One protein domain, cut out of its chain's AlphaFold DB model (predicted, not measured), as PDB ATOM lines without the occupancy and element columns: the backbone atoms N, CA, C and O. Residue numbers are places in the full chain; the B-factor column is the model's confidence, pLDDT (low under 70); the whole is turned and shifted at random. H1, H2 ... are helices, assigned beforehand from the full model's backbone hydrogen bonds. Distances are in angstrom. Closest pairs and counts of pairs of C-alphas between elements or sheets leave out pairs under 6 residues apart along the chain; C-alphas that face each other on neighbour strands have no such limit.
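AT A GLANCE: This is residues 150 to 221 of the 229 residues of the protein "ARF7EP_C domain-containing protein" of Mesocestoides corti (UniProt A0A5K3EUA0). The domain has little regular structure: one longer helix, H1, makes one side, and loops make most of the rest. From the end of H1 the long looping stretch of residues 166 to 211 winds across to the far side and folds back to a short helix, H2, near the middle. The 72 printed residues hold two named helices, H1 then H2, and no named strand; the class is all helix, with only 19 residues in named elements. The whole is compact, with a radius of gyration of the C-alphas of 12.4 A and spans of 33 by 28 by 16 A.

HOW THE PARTS SIT: H1, residues 151 to 165, and H2, residues 212 to 215, are close but not clearly touching; their closest C-alphas, of His 153 and Leu 213, are 6.6 A apart. Every O i to N i+4 pair in H1 is within hydrogen-bond range; H2 is too short for such a pair.

IN THESE COORDINATES: H1 begins at C-alpha 151 (106.471, 27.291, -32.699) and measures 21.5 A. H2 ends at C-alpha 215 (99.251, 40.750, -24.612).

THE WHOLE: The C-alphas farthest apart, of Ala 166 and Gly 194, are 34.6 A apart. The printed part has no cut, and the 46-residue link is long. Residues 150 to 152 and 167 to 169 have pLDDT under 70.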
ATOM      1  N   THR A 150     101.957  26.833 -30.825       66.81
ATOM      2  CA  THR A 150     102.667  26.894 -32.111       66.81
ATOM      3  C   THR A 150     104.135  27.278 -31.882       66.81
ATOM      4  O   THR A 150     104.489  27.899 -30.877       66.81
ATOM      5  N   ARG A 151     105.039  26.932 -32.808       66.31
ATOM      6  CA  ARG A 151     106.471  27.291 -32.699       66.31
ATOM      7  C   ARG A 151     106.683  28.797 -32.465       66.31
ATOM      8  O   ARG A 151     107.631  29.178 -31.781       66.31
ATOM      9  N   GLY A 152     105.796  29.639 -33.003       69.62
ATOM     10  CA  GLY A 152     105.777  31.084 -32.756       69.62
ATOM     11  C   GLY A 152     105.405  31.443 -31.316       69.62
ATOM     12  O   GLY A 152     106.084  32.265 -30.710       69.62
ATOM     13  N   HIS A 153     104.407  30.764 -30.745       71.62
ATOM     14  CA  HIS A 153     103.993  30.943 -29.352       71.62
ATOM     15  C   HIS A 153     105.142  30.653 -28.380       71.62
ATOM     16  O   HIS A 153     105.459  31.483 -27.532       71.62
ATOM     17  N   ARG A 154     105.840  29.521 -28.548       74.94
ATOM     18  CA  ARG A 154     106.976  29.169 -27.672       74.94
ATOM     19  C   ARG A 154     108.089  30.213 -27.710       74.94
ATOM     20  O   ARG A 154     108.611  30.581 -26.668       74.94
ATOM     21  N   ARG A 155     108.427  30.722 -28.899       74.88
ATOM     22  CA  ARG A 155     109.435  31.785 -29.047       74.88
ATOM     23  C   ARG A 155     109.026  33.071 -28.328       74.88
ATOM     24  O   ARG A 155     109.879  33.711 -27.730       74.88
ATOM     25  N   GLN A 156     107.744  33.429 -28.366       72.06
ATOM     26  CA  GLN A 156     107.243  34.604 -27.652       72.06
ATOM     27  C   GLN A 156     107.240  34.414 -26.133       72.06
ATOM     28  O   GLN A 156     107.602  35.347 -25.430       72.06
ATOM     29  N   MET A 157     106.921  33.220 -25.626       74.88
ATOM     30  CA  MET A 157     107.020  32.917 -24.188       74.88
ATOM     31  C   MET A 157     108.460  32.996 -23.677       74.88
ATOM     32  O   MET A 157     108.706  33.526 -22.601       74.88
ATOM     33  N   VAL A 158     109.422  32.527 -24.475       80.19
ATOM     34  CA  VAL A 158     110.850  32.674 -24.156       80.19
ATOM     35  C   VAL A 158     111.259  34.148 -24.150       80.19
ATOM     36  O   VAL A 158     111.939  34.579 -23.227       80.19
ATOM     37  N   LEU A 159     110.812  34.934 -25.137       75.56
ATOM     38  CA  LEU A 159     111.058  36.378 -25.159       75.56
ATOM     39  C   LEU A 159     110.451  37.069 -23.933       75.56
ATOM     40  O   LEU A 159     111.086  37.933 -23.347       75.56
ATOM     41  N   HIS A 160     109.244  36.681 -23.530       74.44
ATOM     42  CA  HIS A 160     108.599  37.214 -22.336       74.44
ATOM     43  C   HIS A 160     109.399  36.930 -21.078       74.44
ATOM     44  O   HIS A 160     109.698  37.866 -20.352       74.44
ATOM     45  N   ALA A 161     109.800  35.677 -20.856       76.94
ATOM     46  CA  ALA A 161     110.639  35.313 -19.719       76.94
ATOM     47  C   ALA A 161     111.938  36.136 -19.700       76.94
ATOM     48  O   ALA A 161     112.287  36.708 -18.677       76.94
ATOM     49  N   GLN A 162     112.582  36.313 -20.859       79.69
ATOM     50  CA  GLN A 162     113.768  37.167 -20.982       79.69
ATOM     51  C   GLN A 162     113.485  38.637 -20.647       79.69
ATOM     52  O   GLN A 162     114.312  39.275 -20.006       79.69
ATOM     53  N   LEU A 163     112.337  39.183 -21.064       73.44
ATOM     54  CA  LEU A 163     111.928  40.549 -20.722       73.44
ATOM     55  C   LEU A 163     111.653  40.696 -19.217       73.44
ATOM     56  O   LEU A 163     112.036  41.705 -18.638       73.44
ATOM     57  N   CYS A 164     111.059  39.681 -18.581       71.12
ATOM     58  CA  CYS A 164     110.850  39.646 -17.130       71.12
ATOM     59  C   CYS A 164     112.185  39.640 -16.370       71.12
ATOM     60  O   CYS A 164     112.379  40.417 -15.439       71.12
ATOM     61  N   ASP A 165     113.108  38.768 -16.788       73.38
ATOM     62  CA  ASP A 165     114.391  38.541 -16.115       73.38
ATOM     63  C   ASP A 165     115.360  39.714 -16.290       73.38
ATOM     64  O   ASP A 165     116.172  40.000 -15.408       73.38
ATOM     65  N   ALA A 166     115.273  40.429 -17.416       71.88
ATOM     66  CA  ALA A 166     116.177  41.524 -17.754       71.88
ATOM     67  C   ALA A 166     116.012  42.786 -16.885       71.88
ATOM     68  O   ALA A 166     116.683  43.779 -17.164       71.88
ATOM     69  N   LYS A 167     115.154  42.775 -15.849       61.16
ATOM     70  CA  LYS A 167     114.809  43.959 -15.040       61.16
ATOM     71  C   LYS A 167     114.514  45.162 -15.942       61.16
ATOM     72  O   LYS A 167     115.069  46.244 -15.742       61.16
ATOM     73  N   SER A 168     113.689  44.971 -16.978       66.56
ATOM     74  CA  SER A 168     113.159  46.125 -17.699       66.56
ATOM     75  C   SER A 168     112.461  47.030 -16.688       66.56
ATOM     76  O   SER A 168     111.822  46.543 -15.755       66.56
ATOM     77  N   SER A 169     112.587  48.347 -16.866       67.25
ATOM     78  CA  SER A 169     111.862  49.337 -16.053       67.25
ATOM     79  C   SER A 169     110.361  49.047 -15.989       67.25
ATOM     80  O   SER A 169     109.694  49.428 -15.032       67.25
ATOM     81  N   ASP A 170     109.862  48.329 -16.996       73.31
ATOM     82  CA  ASP A 170     108.465  48.010 -17.175       73.31
ATOM     83  C   ASP A 170     108.276  46.490 -17.017       73.31
ATOM     84  O   ASP A 170     108.650  45.733 -17.924       73.31
ATOM     85  N   PRO A 171     107.741  46.012 -15.880       74.75
ATOM     86  CA  PRO A 171     107.397  44.608 -15.713       74.75
ATOM     87  C   PRO A 171     106.212  44.235 -16.621       74.75
ATOM     88  O   PRO A 171     105.372  45.084 -16.944       74.75
ATOM     89  N   PRO A 172     106.098  42.966 -17.039       80.31
ATOM     90  CA  PRO A 172     104.905  42.510 -17.735       80.31
ATOM     91  C   PRO A 172     103.684  42.635 -16.824       80.31
ATOM     92  O   PRO A 172     103.742  42.391 -15.622       80.31
ATOM     93  N   ILE A 173     102.551  42.970 -17.426       88.06
ATOM     94  CA  ILE A 173     101.270  43.120 -16.723       88.06
ATOM     95  C   ILE A 173     100.307  41.957 -16.992       88.06
ATOM     96  O   ILE A 173      99.250  41.879 -16.369       88.06
ATOM     97  N   TYR A 174     100.652  41.050 -17.912       87.56
ATOM     98  CA  TYR A 174      99.843  39.887 -18.263       87.56
ATOM     99  C   TYR A 174     100.596  38.582 -17.989       87.56
ATOM    100  O   TYR A 174     101.799  38.496 -18.213       87.56
ATOM    101  N   ASP A 175      99.870  37.547 -17.572       83.62
ATOM    102  CA  ASP A 175     100.372  36.174 -17.505       83.62
ATOM    103  C   ASP A 175     100.521  35.570 -18.921       83.62
ATOM    104  O   ASP A 175      99.957  36.051 -19.908       83.62
ATOM    105  N   SER A 176     101.227  34.447 -19.014       80.50
ATOM    106  CA  SER A 176     101.332  33.542 -20.163       80.50
ATOM    107  C   SER A 176      99.986  33.179 -20.810       80.50
ATOM    108  O   SER A 176      99.917  32.940 -22.015       80.50
ATOM    109  N   ARG A 177      98.893  33.178 -20.038       80.56
ATOM    110  CA  ARG A 177      97.514  32.957 -20.512       80.56
ATOM    111  C   ARG A 177      96.824  34.230 -21.011       80.56
ATOM    112  O   ARG A 177      95.659  34.188 -21.395       80.56
ATOM    113  N   GLY A 178      97.516  35.367 -21.009       83.88
ATOM    114  CA  GLY A 178      96.985  36.674 -21.385       83.88
ATOM    115  C   GLY A 178      96.065  37.304 -20.337       83.88
ATOM    116  O   GLY A 178      95.333  38.228 -20.685       83.88
ATOM    117  N   LEU A 179      96.065  36.818 -19.095       87.00
ATOM    118  CA  LEU A 179      95.265  37.358 -17.989       87.00
ATOM    119  C   LEU A 179      96.001  38.513 -17.312       87.00
ATOM    120  O   LEU A 179      97.214  38.440 -17.159       87.00
ATOM    121  N   LEU A 180      95.289  39.567 -16.915       88.25
ATOM    122  CA  LEU A 180      95.883  40.722 -16.234       88.25
ATOM    123  C   LEU A 180      96.359  40.317 -14.827       88.25
ATOM    124  O   LEU A 180      95.528  39.908 -14.027       88.25
ATOM    125  N   LEU A 181      97.649  40.446 -14.509       87.19
ATOM    126  CA  LEU A 181      98.248  39.944 -13.259       87.19
ATOM    127  C   LEU A 181      97.574  40.456 -11.967       87.19
ATOM    128  O   LEU A 181      97.306  39.626 -11.104       87.19
ATOM    129  N   PRO A 182      97.233  41.757 -11.826       86.19
ATOM    130  CA  PRO A 182      96.548  42.271 -10.636       86.19
ATOM    131  C   PRO A 182      95.272  41.521 -10.234       86.19
ATOM    132  O   PRO A 182      95.064  41.241  -9.060       86.19
ATOM    133  N   ASN A 183      94.417  41.194 -11.210       87.31
ATOM    134  CA  ASN A 183      93.051  40.719 -10.942       87.31
ATOM    135  C   ASN A 183      92.753  39.356 -11.588       87.31
ATOM    136  O   ASN A 183      91.666  38.815 -11.419       87.31
ATOM    137  N   MET A 184      93.680  38.824 -12.383       88.19
ATOM    138  CA  MET A 184      93.551  37.602 -13.186       88.19
ATOM    139  C   MET A 184      92.331  37.571 -14.125       88.19
ATOM    140  O   MET A 184      91.813  36.507 -14.462       88.19
ATOM    141  N   VAL A 185      91.880  38.737 -14.602       87.56
ATOM    142  CA  VAL A 185      90.699  38.870 -15.475       87.56
ATOM    143  C   VAL A 185      91.092  38.978 -16.952       87.56
ATOM    144  O   VAL A 185      92.001  39.723 -17.320       87.56
ATOM    145  N   ASP A 186      90.344  38.293 -17.827       87.88
ATOM    146  CA  ASP A 186      90.432  38.440 -19.286       87.88
ATOM    147  C   ASP A 186      89.494  39.547 -19.820       87.88
ATOM    148  O   ASP A 186      88.404  39.282 -20.346       87.88
ATOM    149  N   ARG A 187      89.928  40.809 -19.724       87.75
ATOM    150  CA  ARG A 187      89.161  41.970 -20.210       87.75
ATOM    151  C   ARG A 187      89.596  42.401 -21.617       87.75
ATOM    152  O   ARG A 187      90.782  42.478 -21.920       87.75
ATOM    153  N   CYS A 188      88.635  42.654 -22.505       89.50
ATOM    154  CA  CYS A 188      88.897  43.230 -23.832       89.50
ATOM    155  C   CYS A 188      89.331  44.706 -23.702       89.50
ATOM    156  O   CYS A 188      88.876  45.372 -22.775       89.50
ATOM    157  N   ASP A 189      90.130  45.242 -24.637       87.25
ATOM    158  CA  ASP A 189      90.626  46.631 -24.538       87.25
ATOM    159  C   ASP A 189      89.491  47.685 -24.630       87.25
ATOM    160  O   ASP A 189      89.691  48.838 -24.277       87.25
ATOM    161  N   CYS A 190      88.270  47.302 -25.034       88.38
ATOM    162  CA  CYS A 190      87.089  48.176 -24.975       88.38
ATOM    163  C   CYS A 190      86.455  48.295 -23.585       88.38
ATOM    164  O   CYS A 190      85.394  48.900 -23.456       88.38
ATOM    165  N   MET A 191      87.010  47.623 -22.573       87.38
ATOM    166  CA  MET A 191      86.583  47.651 -21.169       87.38
ATOM    167  C   MET A 191      85.150  47.180 -20.862       87.38
ATOM    168  O   MET A 191      84.774  47.086 -19.697       87.38
ATOM    169  N   ARG A 192      84.372  46.783 -21.876       86.31
ATOM    170  CA  ARG A 192      83.034  46.202 -21.703       86.31
ATOM    171  C   ARG A 192      83.102  44.832 -21.005       86.31
ATOM    172  O   ARG A 192      83.852  43.958 -21.466       86.31
ATOM    173  N   PRO A 193      82.313  44.609 -19.938       85.75
ATOM    174  CA  PRO A 193      82.232  43.308 -19.285       85.75
ATOM    175  C   PRO A 193      81.690  42.258 -20.264       85.75
ATOM    176  O   PRO A 193      80.817  42.551 -21.076       85.75
ATOM    177  N   GLY A 194      82.245  41.046 -20.229       86.12
ATOM    178  CA  GLY A 194      81.791  39.939 -21.082       86.12
ATOM    179  C   GLY A 194      82.056  40.105 -22.585       86.12
ATOM    180  O   GLY A 194      81.544  39.326 -23.381       86.12
ATOM    181  N   CYS A 195      82.852  41.093 -23.008       90.19
ATOM    182  CA  CYS A 195      83.152  41.281 -24.425       90.19
ATOM    183  C   CYS A 195      83.907  40.070 -25.007       90.19
ATOM    184  O   CYS A 195      85.059  39.802 -24.645       90.19
ATOM    185  N   ALA A 196      83.266  39.382 -25.957       87.94
ATOM    186  CA  ALA A 196      83.862  38.287 -26.723       87.94
ATOM    187  C   ALA A 196      84.984  38.764 -27.668       87.94
ATOM    188  O   ALA A 196      85.844  37.978 -28.057       87.94
ATOM    189  N   GLY A 197      85.004  40.060 -27.997       91.00
ATOM    190  CA  GLY A 197      85.970  40.700 -28.885       91.00
ATOM    191  C   GLY A 197      85.293  41.709 -29.801       91.00
ATOM    192  O   GLY A 197      84.444  41.338 -30.603       91.00
ATOM    193  N   CYS A 198      85.661  42.984 -29.684       90.44
ATOM    194  CA  CYS A 198      85.089  44.079 -30.476       90.44
ATOM    195  C   CYS A 198      86.058  44.638 -31.525       90.44
ATOM    196  O   CYS A 198      85.727  45.597 -32.218       90.44
ATOM    197  N   PHE A 199      87.279  44.106 -31.607       86.25
ATOM    198  CA  PHE A 199      88.263  44.580 -32.571       86.25
ATOM    199  C   PHE A 199      88.048  43.923 -33.925       86.25
ATOM    200  O   PHE A 199      87.615  42.771 -34.023       86.25
ATOM    201  N   LEU A 200      88.453  44.640 -34.973       87.62
ATOM    202  CA  LEU A 200      88.730  44.023 -36.264       87.62
ATOM    203  C   LEU A 200      89.748  42.879 -36.061       87.62
ATOM    204  O   LEU A 200      90.640  43.029 -35.215       87.62
ATOM    205  N   PRO A 201      89.655  41.757 -36.806       88.06
ATOM    206  CA  PRO A 201      90.565  40.629 -36.650       88.06
ATOM    207  C   PRO A 201      92.029  41.064 -36.566       88.06
ATOM    208  O   PRO A 201      92.581  41.693 -37.474       88.06
ATOM    209  N   CYS A 202      92.659  40.746 -35.437       85.19
ATOM    210  CA  CYS A 202      94.012  41.179 -35.140       85.19
ATOM    211  C   CYS A 202      94.999  40.622 -36.174       85.19
ATOM    212  O   CYS A 202      94.999  39.431 -36.468       85.19
ATOM    213  N   ARG A 203      95.937  41.439 -36.665       84.31
ATOM    214  CA  ARG A 203      96.951  40.976 -37.635       84.31
ATOM    215  C   ARG A 203      97.929  39.932 -37.077       84.31
ATOM    216  O   ARG A 203      98.582  39.258 -37.862       84.31
ATOM    217  N   ARG A 204      98.072  39.831 -35.747       80.31
ATOM    218  CA  ARG A 204      99.011  38.906 -35.078       80.31
ATOM    219  C   ARG A 204      98.371  37.587 -34.649       80.31
ATOM    220  O   ARG A 204      99.004  36.549 -34.783       80.31
ATOM    221  N   CYS A 205      97.162  37.634 -34.087       82.75
ATOM    222  CA  CYS A 205      96.471  36.445 -33.566       82.75
ATOM    223  C   CYS A 205      95.194  36.079 -34.335       82.75
ATOM    224  O   CYS A 205      94.614  35.039 -34.051       82.75
ATOM    225  N   HIS A 206      94.775  36.893 -35.310       84.19
ATOM    226  CA  HIS A 206      93.597  36.683 -36.162       84.19
ATOM    227  C   HIS A 206      92.257  36.550 -35.424       84.19
ATOM    228  O   HIS A 206      91.249  36.208 -36.034       84.19
ATOM    229  N   THR A 207      92.218  36.878 -34.135       84.75
ATOM    230  CA  THR A 207      91.006  36.924 -33.317       84.75
ATOM    231  C   THR A 207      90.489  38.358 -33.185       84.75
ATOM    232  O   THR A 207      91.230  39.328 -33.368       84.75
ATOM    233  N   THR A 208      89.214  38.504 -32.831       90.06
ATOM    234  CA  THR A 208      88.552  39.796 -32.543       90.06
ATOM    235  C   THR A 208      88.797  40.296 -31.112       90.06
ATOM    236  O   THR A 208      88.438  41.419 -30.758       90.06
ATOM    237  N   LYS A 209      89.450  39.478 -30.277       89.75
ATOM    238  CA  LYS A 209      89.944  39.809 -28.935       89.75
ATOM    239  C   LYS A 209      91.420  39.449 -28.851       89.75
ATOM    240  O   LYS A 209      91.779  38.322 -29.185       89.75
ATOM    241  N   CYS A 210      92.277  40.377 -28.425       86.81
ATOM    242  CA  CYS A 210      93.712  40.114 -28.315       86.81
ATOM    243  C   CYS A 210      93.983  38.931 -27.373       86.81
ATOM    244  O   CYS A 210      93.693  39.007 -26.182       86.81
ATOM    245  N   GLY A 211      94.549  37.854 -27.922       84.88
ATOM    246  CA  GLY A 211      94.950  36.677 -27.155       84.88
ATOM    247  C   GLY A 211      96.302  36.840 -26.444       84.88
ATOM    248  O   GLY A 211      96.942  37.895 -26.549       84.88
ATOM    249  N   PRO A 212      96.794  35.771 -25.790       83.06
ATOM    250  CA  PRO A 212      98.037  35.791 -25.017       83.06
ATOM    251  C   PRO A 212      99.235  36.295 -25.828       83.06
ATOM    252  O   PRO A 212      99.960  37.178 -25.386       83.06
ATOM    253  N   LEU A 213      99.353  35.853 -27.084       81.88
ATOM    254  CA  LEU A 213     100.399  36.269 -28.030       81.88
ATOM    255  C   LEU A 213     100.477  37.787 -28.261       81.88
ATOM    256  O   LEU A 213     101.528  38.326 -28.594       81.88
ATOM    257  N   CYS A 214      99.349  38.490 -28.156       85.38
ATOM    258  CA  CYS A 214      99.305  39.938 -28.361       85.38
ATOM    259  C   CYS A 214      99.532  40.713 -27.068       85.38
ATOM    260  O   CYS A 214     100.041  41.829 -27.117       85.38
ATOM    261  N   ARG A 215      99.144  40.130 -25.933       87.25
ATOM    262  CA  ARG A 215      99.251  40.750 -24.612       87.25
ATOM    263  C   ARG A 215     100.617  40.552 -23.969       87.25
ATOM    264  O   ARG A 215     101.063  41.424 -23.244       87.25
ATOM    265  N   ILE A 216     101.318  39.478 -24.313       77.62
ATOM    266  CA  ILE A 216     102.606  39.123 -23.716       77.62
ATOM    267  C   ILE A 216     103.711  40.170 -23.929       77.62
ATOM    268  O   ILE A 216     104.627  40.282 -23.130       77.62
ATOM    269  N   THR A 217     103.639  40.970 -24.994       76.81
ATOM    270  CA  THR A 217     104.612  42.049 -25.242       76.81
ATOM    271  C   THR A 217     104.107  43.419 -24.790       76.81
ATOM    272  O   THR A 217     104.686  44.426 -25.189       76.81
ATOM    273  N   ARG A 218     102.978  43.495 -24.075       83.38
ATOM    274  CA  ARG A 218     102.400  44.762 -23.616       83.38
ATOM    275  C   ARG A 218     102.827  45.038 -22.179       83.38
ATOM    276  O   ARG A 218     102.648  44.200 -21.303       83.38
ATOM    277  N   ASN A 219     103.301  46.256 -21.959       85.81
ATOM    278  CA  ASN A 219     103.569  46.862 -20.656       85.81
ATOM    279  C   ASN A 219     102.434  47.804 -20.196       85.81
ATOM    280  O   ASN A 219     102.561  48.461 -19.173       85.81
ATOM    281  N   PHE A 220     101.328  47.888 -20.943       86.81
ATOM    282  CA  PHE A 220     100.206  48.780 -20.641       86.81
ATOM    283  C   PHE A 220      98.853  48.075 -20.770       86.81
ATOM    284  O   PHE A 220      98.649  47.189 -21.614       86.81
ATOM    285  N   HIS A 221      97.904  48.505 -19.944       87.06
ATOM    286  CA  HIS A 221      96.499  48.137 -20.051       87.06
ATOM    287  C   HIS A 221      95.649  49.403 -20.056       87.06
ATOM    288  O   HIS A 221      96.092  50.457 -19.610       87.06
TER     289      HIS A 221